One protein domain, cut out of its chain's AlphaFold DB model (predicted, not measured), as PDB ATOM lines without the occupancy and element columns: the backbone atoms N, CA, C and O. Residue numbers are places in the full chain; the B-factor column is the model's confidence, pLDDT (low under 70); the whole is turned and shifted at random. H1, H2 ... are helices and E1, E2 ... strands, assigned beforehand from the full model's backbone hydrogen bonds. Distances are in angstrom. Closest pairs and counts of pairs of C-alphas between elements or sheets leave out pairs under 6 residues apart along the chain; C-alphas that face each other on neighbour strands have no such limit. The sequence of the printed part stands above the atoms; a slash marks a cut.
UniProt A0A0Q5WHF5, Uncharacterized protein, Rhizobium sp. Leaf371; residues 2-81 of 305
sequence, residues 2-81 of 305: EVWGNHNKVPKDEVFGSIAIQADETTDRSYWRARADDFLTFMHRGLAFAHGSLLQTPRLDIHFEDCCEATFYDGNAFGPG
ATOM      1  N   GLU A   2      16.697  30.339   8.574       35.41
ATOM      2  CA  GLU A   2      17.523  29.427   9.395       35.41
ATOM      3  C   GLU A   2      18.889  29.203   8.729       35.41
ATOM      4  O   GLU A   2      19.004  29.320   7.513       35.41
ATOM      5  N   VAL A   3      19.936  28.917   9.513       34.94
ATOM      6  CA  VAL A   3      21.324  28.743   9.039       34.94
ATOM      7  C   VAL A   3      21.851  27.378   9.498       34.94
ATOM      8  O   VAL A   3      21.788  27.083  10.687       34.94
ATOM      9  N   TRP A   4      22.371  26.547   8.579       40.19
ATOM     10  CA  TRP A   4      22.863  25.176   8.854       40.19
ATOM     11  C   TRP A   4      24.105  24.791   8.029       40.19
ATOM     12  O   TRP A   4      24.201  25.145   6.863       40.19
ATOM     13  N   GLY A   5      25.035  23.994   8.567       37.31
ATOM     14  CA  GLY A   5      26.257  23.581   7.851       37.31
ATOM     15  C   GLY A   5      26.246  22.249   7.132       37.31
ATOM     16  O   GLY A   5      25.696  21.280   7.640       37.31
ATOM     17  N   ASN A   6      26.877  22.196   5.947       45.44
ATOM     18  CA  ASN A   6      26.978  20.986   5.132       45.44
ATOM     19  C   ASN A   6      28.395  20.757   4.572       45.44
ATOM     20  O   ASN A   6      28.696  21.111   3.434       45.44
ATOM     21  N   HIS A   7      29.250  20.086   5.348       41.50
ATOM     22  CA  HIS A   7      30.448  19.426   4.828       41.50
ATOM     23  C   HIS A   7      30.660  18.063   5.501       41.50
ATOM     24  O   HIS A   7      30.814  17.957   6.713       41.50
ATOM     25  N   ASN A   8      30.768  17.008   4.686       38.69
ATOM     26  CA  ASN A   8      30.877  15.606   5.122       38.69
ATOM     27  C   ASN A   8      32.221  15.221   5.787       38.69
ATOM     28  O   ASN A   8      32.412  14.056   6.136       38.69
ATOM     29  N   LYS A   9      33.169  16.160   5.928       44.94
ATOM     30  CA  LYS A   9      34.497  15.957   6.546       44.94
ATOM     31  C   LYS A   9      35.043  17.206   7.253       44.94
ATOM     32  O   LYS A   9      36.254  17.320   7.423       44.94
ATOM     33  N   VAL A  10      34.186  18.146   7.643       47.50
ATOM     34  CA  VAL A  10      34.624  19.197   8.570       47.50
ATOM     35  C   VAL A  10      34.795  18.523   9.934       47.50
ATOM     36  O   VAL A  10      33.873  17.814  10.354       47.50
ATOM     37  N   PRO A  11      35.974  18.612  10.590       45.56
ATOM     38  CA  PRO A  11      36.085  18.210  11.986       45.56
ATOM     39  C   PRO A  11      34.962  18.930  12.715       45.56
ATOM     40  O   PRO A  11      34.882  20.146  12.627       45.56
ATOM     41  N   LYS A  12      34.040  18.143  13.277       42.06
ATOM     42  CA  LYS A  12      32.748  18.575  13.812       42.06
ATOM     43  C   LYS A  12      32.893  19.966  14.435       42.06
ATOM     44  O   LYS A  12      33.582  20.071  15.446       42.06
ATOM     45  N   ASP A  13      32.295  20.994  13.830       45.06
ATOM     46  CA  ASP A  13      32.199  22.289  14.501       45.06
ATOM     47  C   ASP A  13      31.595  22.006  15.881       45.06
ATOM     48  O   ASP A  13      30.537  21.375  15.993       45.06
ATOM     49  N   GLU A  14      32.315  22.359  16.947       51.97
ATOM     50  CA  GLU A  14      31.902  22.026  18.315       51.97
ATOM     51  C   GLU A  14      30.618  22.775  18.717       51.97
ATOM     52  O   GLU A  14      29.967  22.416  19.699       51.97
ATOM     53  N   VAL A  15      30.210  23.774  17.921       55.88
ATOM     54  CA  VAL A  15      29.021  24.600  18.125       55.88
ATOM     55  C   VAL A  15      28.246  24.739  16.813       55.88
ATOM     56  O   VAL A  15      28.773  25.217  15.814       55.88
ATOM     57  N   PHE A  16      26.969  24.361  16.835       68.69
ATOM     58  CA  PHE A  16      25.993  24.657  15.786       68.69
ATOM     59  C   PHE A  16      24.827  25.437  16.394       68.69
ATOM     60  O   PHE A  16      24.471  25.242  17.558       68.69
ATOM     61  N   GLY A  17      24.221  26.317  15.608       76.25
ATOM     62  CA  GLY A  17      23.063  27.097  16.020       76.25
ATOM     63  C   GLY A  17      22.402  27.756  14.822       76.25
ATOM     64  O   GLY A  17      23.002  27.853  13.753       76.25
ATOM     65  N   SER A  18      21.171  28.213  15.009       83.31
ATOM     66  CA  SER A  18      20.437  28.983  14.012       83.31
ATOM     67  C   SER A  18      19.850  30.235  14.659       83.31
ATOM     68  O   SER A  18      19.484  30.240  15.836       83.31
ATOM     69  N   ILE A  19      19.784  31.316  13.884       84.94
ATOM     70  CA  ILE A  19      19.007  32.505  14.230       84.94
ATOM     71  C   ILE A  19      17.859  32.575  13.242       84.94
ATOM     72  O   ILE A  19      18.089  32.541  12.032       84.94
ATOM     73  N   ALA A  20      16.646  32.695  13.777       88.19
ATOM     74  CA  ALA A  20      15.446  32.829  12.984       88.19
ATOM     75  C   ALA A  20      14.692  34.114  13.280       88.19
ATOM     76  O   ALA A  20      14.496  34.509  14.425       88.19
ATOM     77  N   ILE A  21      14.251  34.734  12.193       90.69
ATOM     78  CA  ILE A  21      13.371  35.892  12.167       90.69
ATOM     79  C   ILE A  21      12.178  35.582  11.272       90.69
ATOM     80  O   ILE A  21      12.297  34.843  10.283       90.69
ATOM     81  N   GLN A  22      11.036  36.139  11.654       92.81
ATOM     82  CA  GLN A  22       9.736  35.911  11.043       92.81
ATOM     83  C   GLN A  22       9.038  37.260  10.843       92.81
ATOM     84  O   GLN A  22       9.101  38.122  11.718       92.81
ATOM     85  N   ALA A  23       8.413  37.443   9.680       90.88
ATOM     86  CA  ALA A  23       7.541  38.581   9.404       90.88
ATOM     87  C   ALA A  23       6.125  38.314   9.918       90.88
ATOM     88  O   ALA A  23       5.694  37.159   9.980       90.88
ATOM     89  N   ASP A  24       5.379  39.379  10.197       90.50
ATOM     90  CA  ASP A  24       3.923  39.278  10.204       90.50
ATOM     91  C   ASP A  24       3.374  39.139   8.768       90.50
ATOM     92  O   ASP A  24       4.062  39.418   7.783       90.50
ATOM     93  N   GLU A  25       2.119  38.706   8.646       86.44
ATOM     94  CA  GLU A  25       1.452  38.495   7.351       86.44
ATOM     95  C   GLU A  25       1.280  39.792   6.539       86.44
ATOM     96  O   GLU A  25       1.043  39.748   5.332       86.44
ATOM     97  N   THR A  26       1.386  40.953   7.191       88.31
ATOM     98  CA  THR A  26       1.090  42.267   6.607       88.31
ATOM     99  C   THR A  26       2.323  43.023   6.124       88.31
ATOM    100  O   THR A  26       2.189  44.044   5.446       88.31
ATOM    101  N   THR A  27       3.524  42.547   6.454       90.56
ATOM    102  CA  THR A  27       4.772  43.237   6.137       90.56
ATOM    103  C   THR A  27       5.093  43.112   4.649       90.56
ATOM    104  O   THR A  27       4.996  42.031   4.061       90.56
ATOM    105  N   ASP A  28       5.544  44.207   4.025       92.12
ATOM    106  CA  ASP A  28       6.071  44.142   2.663       92.12
ATOM    107  C   ASP A  28       7.246  43.155   2.584       92.12
ATOM    108  O   ASP A  28       8.275  43.322   3.246       92.12
ATOM    109  N   ARG A  29       7.097  42.130   1.740       87.88
ATOM    110  CA  ARG A  29       8.050  41.016   1.650       87.88
ATOM    111  C   ARG A  29       9.437  41.478   1.213       87.88
ATOM    112  O   ARG A  29      10.433  40.934   1.687       87.88
ATOM    113  N   SER A  30       9.514  42.455   0.307       89.94
ATOM    114  CA  SER A  30      10.791  42.918  -0.248       89.94
ATOM    115  C   SER A  30      11.593  43.724   0.773       89.94
ATOM    116  O   SER A  30      12.767  43.431   1.011       89.94
ATOM    117  N   TYR A  31      10.929  44.665   1.445       92.19
ATOM    118  CA  TYR A  31      11.483  45.448   2.538       92.19
ATOM    119  C   TYR A  31      11.892  44.556   3.712       92.19
ATOM    120  O   TYR A  31      13.016  44.665   4.206       92.19
ATOM    121  N   TRP A  32      11.013  43.633   4.117       92.44
ATOM    122  CA  TRP A  32      11.314  42.689   5.189       92.44
ATOM    123  C   TRP A  32      12.540  41.843   4.866       92.44
ATOM    124  O   TRP A  32      13.424  41.741   5.708       92.44
ATOM    125  N   ARG A  33      12.640  41.287   3.648       90.38
ATOM    126  CA  ARG A  33      13.789  40.462   3.238       90.38
ATOM    127  C   ARG A  33      15.104  41.236   3.330       90.38
ATOM    128  O   ARG A  33      16.080  40.687   3.825       90.38
ATOM    129  N   ALA A  34      15.128  42.494   2.888       92.19
ATOM    130  CA  ALA A  34      16.328  43.325   2.970       92.19
ATOM    131  C   ALA A  34      16.738  43.611   4.426       92.19
ATOM    132  O   ALA A  34      17.904  43.457   4.779       92.19
ATOM    133  N   ARG A  35      15.777  43.964   5.290       94.06
ATOM    134  CA  ARG A  35      16.040  44.205   6.721       94.06
ATOM    135  C   ARG A  35      16.436  42.922   7.459       94.06
ATOM    136  O   ARG A  35      17.283  42.952   8.342       94.06
ATOM    137  N   ALA A  36      15.838  41.797   7.084       93.38
ATOM    138  CA  ALA A  36      16.140  40.477   7.615       93.38
ATOM    139  C   ALA A  36      17.587  40.056   7.326       93.38
ATOM    140  O   ALA A  36      18.288  39.594   8.226       93.38
ATOM    141  N   ASP A  37      18.034  40.248   6.085       91.50
ATOM    142  CA  ASP A  37      19.404  39.962   5.657       91.50
ATOM    143  C   ASP A  37      20.432  40.841   6.387       91.50
ATOM    144  O   ASP A  37      21.440  40.343   6.895       91.50
ATOM    145  N   ASP A  38      20.134  42.135   6.529       93.38
ATOM    146  CA  ASP A  38      20.978  43.078   7.266       93.38
ATOM    147  C   ASP A  38      21.069  42.728   8.763       93.38
ATOM    148  O   ASP A  38      22.169  42.602   9.310       93.38
ATOM    149  N   PHE A  39      19.935  42.443   9.417       94.75
ATOM    150  CA  PHE A  39      19.908  41.992  10.813       94.75
ATOM    151  C   PHE A  39      20.714  40.707  11.023       94.75
ATOM    152  O   PHE A  39      21.477  40.590  11.982       94.75
ATOM    153  N   LEU A  40      20.576  39.724  10.134       92.31
ATOM    154  CA  LEU A  40      21.295  38.459  10.280       92.31
ATOM    155  C   LEU A  40      22.782  38.600   9.988       92.31
ATOM    156  O   LEU A  40      23.589  37.981  10.678       92.31
ATOM    157  N   THR A  41      23.156  39.469   9.050       91.12
ATOM    158  CA  THR A  41      24.556  39.853   8.836       91.12
ATOM    159  C   THR A  41      25.135  40.510  10.086       91.12
ATOM    160  O   THR A  41      26.242  40.165  10.513       91.12
ATOM    161  N   PHE A  42      24.380  41.415  10.711       94.19
ATOM    162  CA  PHE A  42      24.754  42.047  11.970       94.19
ATOM    163  C   PHE A  42      24.954  40.994  13.069       94.19
ATOM    164  O   PHE A  42      26.053  40.886  13.620       94.19
ATOM    165  N   MET A  43      23.951  40.144  13.318       94.31
ATOM    166  CA  MET A  43      24.002  39.070  14.319       94.31
ATOM    167  C   MET A  43      25.145  38.079  14.083       94.31
ATOM    168  O   MET A  43      25.812  37.684  15.037       94.31
ATOM    169  N   HIS A  44      25.411  37.706  12.829       90.19
ATOM    170  CA  HIS A  44      26.522  36.826  12.473       90.19
ATOM    171  C   HIS A  44      27.872  37.425  12.883       90.19
ATOM    172  O   HIS A  44      28.697  36.739  13.488       90.19
ATOM    173  N   ARG A  45      28.091  38.720  12.624       92.00
ATOM    174  CA  ARG A  45      29.317  39.418  13.046       92.00
ATOM    175  C   ARG A  45      29.438  39.493  14.569       92.00
ATOM    176  O   ARG A  45      30.525  39.282  15.102       92.00
ATOM    177  N   GLY A  46      28.332  39.738  15.275       93.69
ATOM    178  CA  GLY A  46      28.298  39.720  16.740       93.69
ATOM    179  C   GLY A  46      28.627  38.345  17.329       93.69
ATOM    180  O   GLY A  46      29.414  38.247  18.269       93.69
ATOM    181  N   LEU A  47      28.082  37.275  16.749       91.75
ATOM    182  CA  LEU A  47      28.395  35.893  17.125       91.75
ATOM    183  C   LEU A  47      29.864  35.545  16.871       91.75
ATOM    184  O   LEU A  47      30.513  34.975  17.745       91.75
ATOM    185  N   ALA A  48      30.394  35.918  15.703       89.81
ATOM    186  CA  ALA A  48      31.802  35.731  15.360       89.81
ATOM    187  C   ALA A  48      32.717  36.425  16.377       89.81
ATOM    188  O   ALA A  48      33.661  35.828  16.899       89.81
ATOM    189  N   PHE A  49      32.384  37.662  16.754       93.81
ATOM    190  CA  PHE A  49      33.063  38.354  17.846       93.81
ATOM    191  C   PHE A  49      32.974  37.572  19.166       93.81
ATOM    192  O   PHE A  49      34.010  37.284  19.758       93.81
ATOM    193  N   ALA A  50      31.771  37.187  19.609       93.44
ATOM    194  CA  ALA A  50      31.555  36.502  20.888       93.44
ATOM    195  C   ALA A  50      32.282  35.151  20.984       93.44
ATOM    196  O   ALA A  50      32.764  34.784  22.056       93.44
ATOM    197  N   HIS A  51      32.376  34.427  19.869       89.94
ATOM    198  CA  HIS A  51      33.090  33.156  19.772       89.94
ATOM    199  C   HIS A  51      34.615  33.330  19.643       89.94
ATOM    200  O   HIS A  51      35.369  32.392  19.887       89.94
ATOM    201  N   GLY A  52      35.093  34.528  19.294       88.25
ATOM    202  CA  GLY A  52      36.516  34.781  19.067       88.25
ATOM    203  C   GLY A  52      37.048  34.144  17.782       88.25
ATOM    204  O   GLY A  52      38.233  33.830  17.714       88.25
ATOM    205  N   SER A  53      36.205  33.929  16.769       84.00
ATOM    206  CA  SER A  53      36.653  33.472  15.448       84.00
ATOM    207  C   SER A  53      35.763  33.965  14.314       84.00
ATOM    208  O   SER A  53      34.707  34.552  14.545       84.00
ATOM    209  N   LEU A  54      36.181  33.697  13.076       79.00
ATOM    210  CA  LEU A  54      35.299  33.799  11.924       79.00
ATOM    211  C   LEU A  54      34.417  32.552  11.850       79.00
ATOM    212  O   LEU A  54      34.895  31.451  11.569       79.00
ATOM    213  N   LEU A  55      33.123  32.751  12.077       81.31
ATOM    214  CA  LEU A  55      32.122  31.714  11.869       81.31
ATOM    215  C   LEU A  55      31.865  31.533  10.373       81.31
ATOM    216  O   LEU A  55      31.800  32.502   9.611       81.31
ATOM    217  N   GLN A  56      31.691  30.284   9.956       79.00
ATOM    218  CA  GLN A  56      31.133  29.990   8.645       79.00
ATOM    219  C   GLN A  56      29.610  30.163   8.730       79.00
ATOM    220  O   GLN A  56      28.977  29.666   9.660       79.00
ATOM    221  N   THR A  57      29.008  30.815   7.729       74.88
ATOM    222  CA  THR A  57      27.564  30.715   7.455       74.88
ATOM    223  C   THR A  57      27.386  29.777   6.275       74.88
ATOM    224  O   THR A  57      27.323  30.221   5.140       74.88
ATOM    225  N   PRO A  58      27.374  28.463   6.486       68.06
ATOM    226  CA  PRO A  58      27.374  27.515   5.376       68.06
ATOM    227  C   PRO A  58      26.041  27.453   4.610       68.06
ATOM    228  O   PRO A  58      26.019  26.971   3.476       68.06
ATOM    229  N   ARG A  59      24.935  27.949   5.184       80.81
ATOM    230  CA  ARG A  59      23.617  27.945   4.535       80.81
ATOM    231  C   ARG A  59      22.702  29.043   5.050       80.81
ATOM    232  O   ARG A  59      22.757  29.378   6.222       80.81
ATOM    233  N   LEU A  60      21.813  29.509   4.192       85.25
ATOM    234  CA  LEU A  60      20.692  30.382   4.484       85.25
ATOM    235  C   LEU A  60      19.411  29.756   3.924       85.25
ATOM    236  O   LEU A  60      19.322  29.547   2.718       85.25
ATOM    237  N   ASP A  61      18.417  29.526   4.776       88.50
ATOM    238  CA  ASP A  61      17.077  29.088   4.393       88.50
ATOM    239  C   ASP A  61      16.045  30.217   4.525       88.50
ATOM    240  O   ASP A  61      15.891  30.826   5.591       88.50
ATOM    241  N   ILE A  62      15.288  30.463   3.455       88.25
ATOM    242  CA  ILE A  62      14.148  31.383   3.409       88.25
ATOM    243  C   ILE A  62      12.893  30.566   3.107       88.25
ATOM    244  O   ILE A  62      12.758  29.982   2.035       88.25
ATOM    245  N   HIS A  63      11.970  30.541   4.065       89.00
ATOM    246  CA  HIS A  63      10.714  29.808   3.959       89.00
ATOM    247  C   HIS A  63       9.580  30.760   3.577       89.00
ATOM    248  O   HIS A  63       9.363  31.771   4.245       89.00
ATOM    249  N   PHE A  64       8.851  30.400   2.528       84.19
ATOM    250  CA  PHE A  64       7.589  30.994   2.103       84.19
ATOM    251  C   PHE A  64       6.459  29.960   2.267       84.19
ATOM    252  O   PHE A  64       6.720  28.806   2.605       84.19
ATOM    253  N   GLU A  65       5.204  30.365   2.042       84.56
ATOM    254  CA  GLU A  65       4.021  29.503   2.233       84.56
ATOM    255  C   GLU A  65       4.110  28.166   1.476       84.56
ATOM    256  O   GLU A  65       3.719  27.128   2.008       84.56
ATOM    257  N   ASP A  66       4.646  28.178   0.256       90.88
ATOM    258  CA  ASP A  66       4.699  27.027  -0.648       90.88
ATOM    259  C   ASP A  66       6.115  26.672  -1.134       90.88
ATOM    260  O   ASP A  66       6.294  25.667  -1.827       90.88
ATOM    261  N   CYS A  67       7.137  27.451  -0.766       89.62
ATOM    262  CA  CYS A  67       8.508  27.207  -1.204       89.62
ATOM    263  C   CYS A  67       9.559  27.478  -0.120       89.62
ATOM    264  O   CYS A  67       9.352  28.236   0.824       89.62
ATOM    265  N   CYS A  68      10.711  26.823  -0.256       91.44
ATOM    266  CA  CYS A  68      11.892  27.059   0.565       91.44
ATOM    267  C   CYS A  68      13.076  27.334  -0.365       91.44
ATOM    268  O   CYS A  68      13.433  26.485  -1.185       91.44
ATOM    269  N   GLU A  69      13.660  28.525  -0.253       90.69
ATOM    270  CA  GLU A  69      14.905  28.888  -0.925       90.69
ATOM    271  C   GLU A  69      16.073  28.612   0.024       90.69
ATOM    272  O   GLU A  69      16.169  29.230   1.082       90.69
ATOM    273  N   ALA A  70      16.976  27.714  -0.369       89.75
ATOM    274  CA  ALA A  70      18.209  27.436   0.360       89.75
ATOM    275  C   ALA A  70      19.413  27.964  -0.433       89.75
ATOM    276  O   ALA A  70      19.651  27.547  -1.568       89.75
ATOM    277  N   THR A  71      20.188  28.862   0.169       87.38
ATOM    278  CA  THR A  71      21.461  29.365  -0.363       87.38
ATOM    279  C   THR A  71      22.601  28.735   0.423       87.38
ATOM    280  O   THR A  71      22.558  28.732   1.645       87.38
ATOM    281  N   PHE A  72      23.620  28.206  -0.252       82.62
ATOM    282  CA  PHE A  72      24.814  27.650   0.388       82.62
ATOM    283  C   PHE A  72      25.995  28.572   0.121       82.62
ATOM    284  O   PHE A  72      26.194  28.984  -1.023       82.62
ATOM    285  N   TYR A  73      26.774  28.877   1.155       81.56
ATOM    286  CA  TYR A  73      27.945  29.735   1.016       81.56
ATOM    287  C   TYR A  73      29.222  28.927   1.177       81.56
ATOM    288  O   TYR A  73      29.336  28.063   2.050       81.56
ATOM    289  N   ASP A  74      30.193  29.259   0.337       75.69
ATOM    290  CA  ASP A  74      31.571  28.843   0.528       75.69
ATOM    291  C   ASP A  74      32.239  29.761   1.561       75.69
ATOM    292  O   ASP A  74      31.981  30.968   1.598       75.69
ATOM    293  N   GLY A  75      33.075  29.197   2.424       68.69
ATOM    294  CA  GLY A  75      33.734  29.951   3.481       68.69
ATOM    295  C   GLY A  75      34.698  29.098   4.288       68.69
ATOM    296  O   GLY A  75      34.453  27.921   4.531       68.69
ATOM    297  N   ASN A  76      35.784  29.721   4.737       69.88
ATOM    298  CA  ASN A  76      36.727  29.113   5.666       69.88
ATOM    299  C   ASN A  76      36.460  29.673   7.063       69.88
ATOM    300  O   ASN A  76      36.677  30.863   7.293       69.88
ATOM    301  N   ALA A  77      36.004  28.828   7.986       71.25
ATOM    302  CA  ALA A  77      36.115  29.127   9.408       71.25
ATOM    303  C   ALA A  77      37.557  28.892   9.881       71.25
ATOM    304  O   ALA A  77      38.301  28.098   9.299       71.25
ATOM    305  N   PHE A  78      37.939  29.546  10.970       73.31
ATOM    306  CA  PHE A  78      39.114  29.167  11.752       73.31
ATOM    307  C   PHE A  78      38.720  29.001  13.218       73.31
ATOM    308  O   PHE A  78      37.673  29.484  13.655       73.31
ATOM    309  N   GLY A  79      39.539  28.259  13.964       67.31
ATOM    310  CA  GLY A  79      39.240  27.916  15.352       67.31
ATOM    311  C   GLY A  79      39.136  29.144  16.269       67.31
ATOM    312  O   GLY A  79      39.695  30.198  15.954       67.31
ATOM    313  N   PRO A  80      38.442  29.020  17.416       67.62
ATOM    314  CA  PRO A  80      38.339  30.085  18.410       67.62
ATOM    315  C   PRO A  80      39.720  30.529  18.898       67.62
ATOM    316  O   PRO A  80      40.491  29.742  19.450       67.62
ATOM    317  N   GLY A  81      40.017  31.814  18.714       79.25
ATOM    318  CA  GLY A  81      41.216  32.481  19.201       79.25
ATOM    319  C   GLY A  81      40.847  33.476  20.288       79.25
ATOM    320  O   GLY A  81      40.547  34.627  19.991       79.25
TER     321      GLY A  81
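AT A GLANCE: This is residues 2 to 81 of the 305 residues of an uncharacterized protein of Rhizobium sp. Leaf371 (UniProt A0A0Q5WHF5). What shape does the printed part make? The long unnamed stretch of residues 2 to 28 makes a wide loop and then runs lengthwise to one end of the domain, where the chain turns into one long helix, H1, that runs back toward the other end; a small two-strand hairpin, E1 and E2, lies over to one side of the helix. Residues 25 to 31, of which 29 to 31 belong to H1, stick out at one end. What is it made of? The printed part has 80 residues with one named helix and two named strands, in the order H1, E1, E2; the sheet's order is E1 - E2, antiparallel, and the class is mixed, helices and strands, with under half of the residues in named elements. How spread out is it? It is elongated, spanning 43 by 26 by 17 A, and only just loose, close to compact, with a radius of gyration of the C-alphas of 14.1 A.

HOW THE PARTS SIT: What comes after the first unnamed stretch? H1, residues 29 to 51, follows, and in it every O i to N i+4 pair is within hydrogen-bond range. How do the two strands pair? E1, residues 59 to 63, and E2, residues 68 to 72, are antiparallel neighbours and form a hairpin, with 168 degrees between their directions. N 60 and O 71 are 2.8 A apart and N 69 and O 62 are 2.9 A apart, both within hydrogen-bond range. The C-alphas of Arg 59 and Phe 72, which face each other, are 4.3 A apart. How does the helix stand to the second strand? H1 and E2 are apart, with no C-alpha of the one within 8 A of the other.

IN THESE COORDINATES: Where does the helix run? H1 goes from C-alpha 29 at (8.050, 41.016, 1.650) to C-alpha 51 at (33.090, 33.156, 19.772), a length of 31.9 A. Where do the strands run? E1 begins at C-alpha 59 and is 13.0 A long to C-alpha 63. E2 is 12.9 A long from C-alpha 68 to C-alpha 72, which is at (24.814, 27.650, 0.388).

THE WHOLE: How large is it? The two C-alphas farthest apart are those of Thr 26 and Gly 81, at 43.2 A. Are there cuts or long links? The printed part has no cut; the link from H1 to E1 is short, with 7 residues, and the link from E1 to E2 is tight, with 4 residues. Where is the model's confidence low? The mean pLDDT of the printed part is 78.5, and 20 residues are under 70, namely residues 2 to 16, 58, 75 to 76 and 79 to 80.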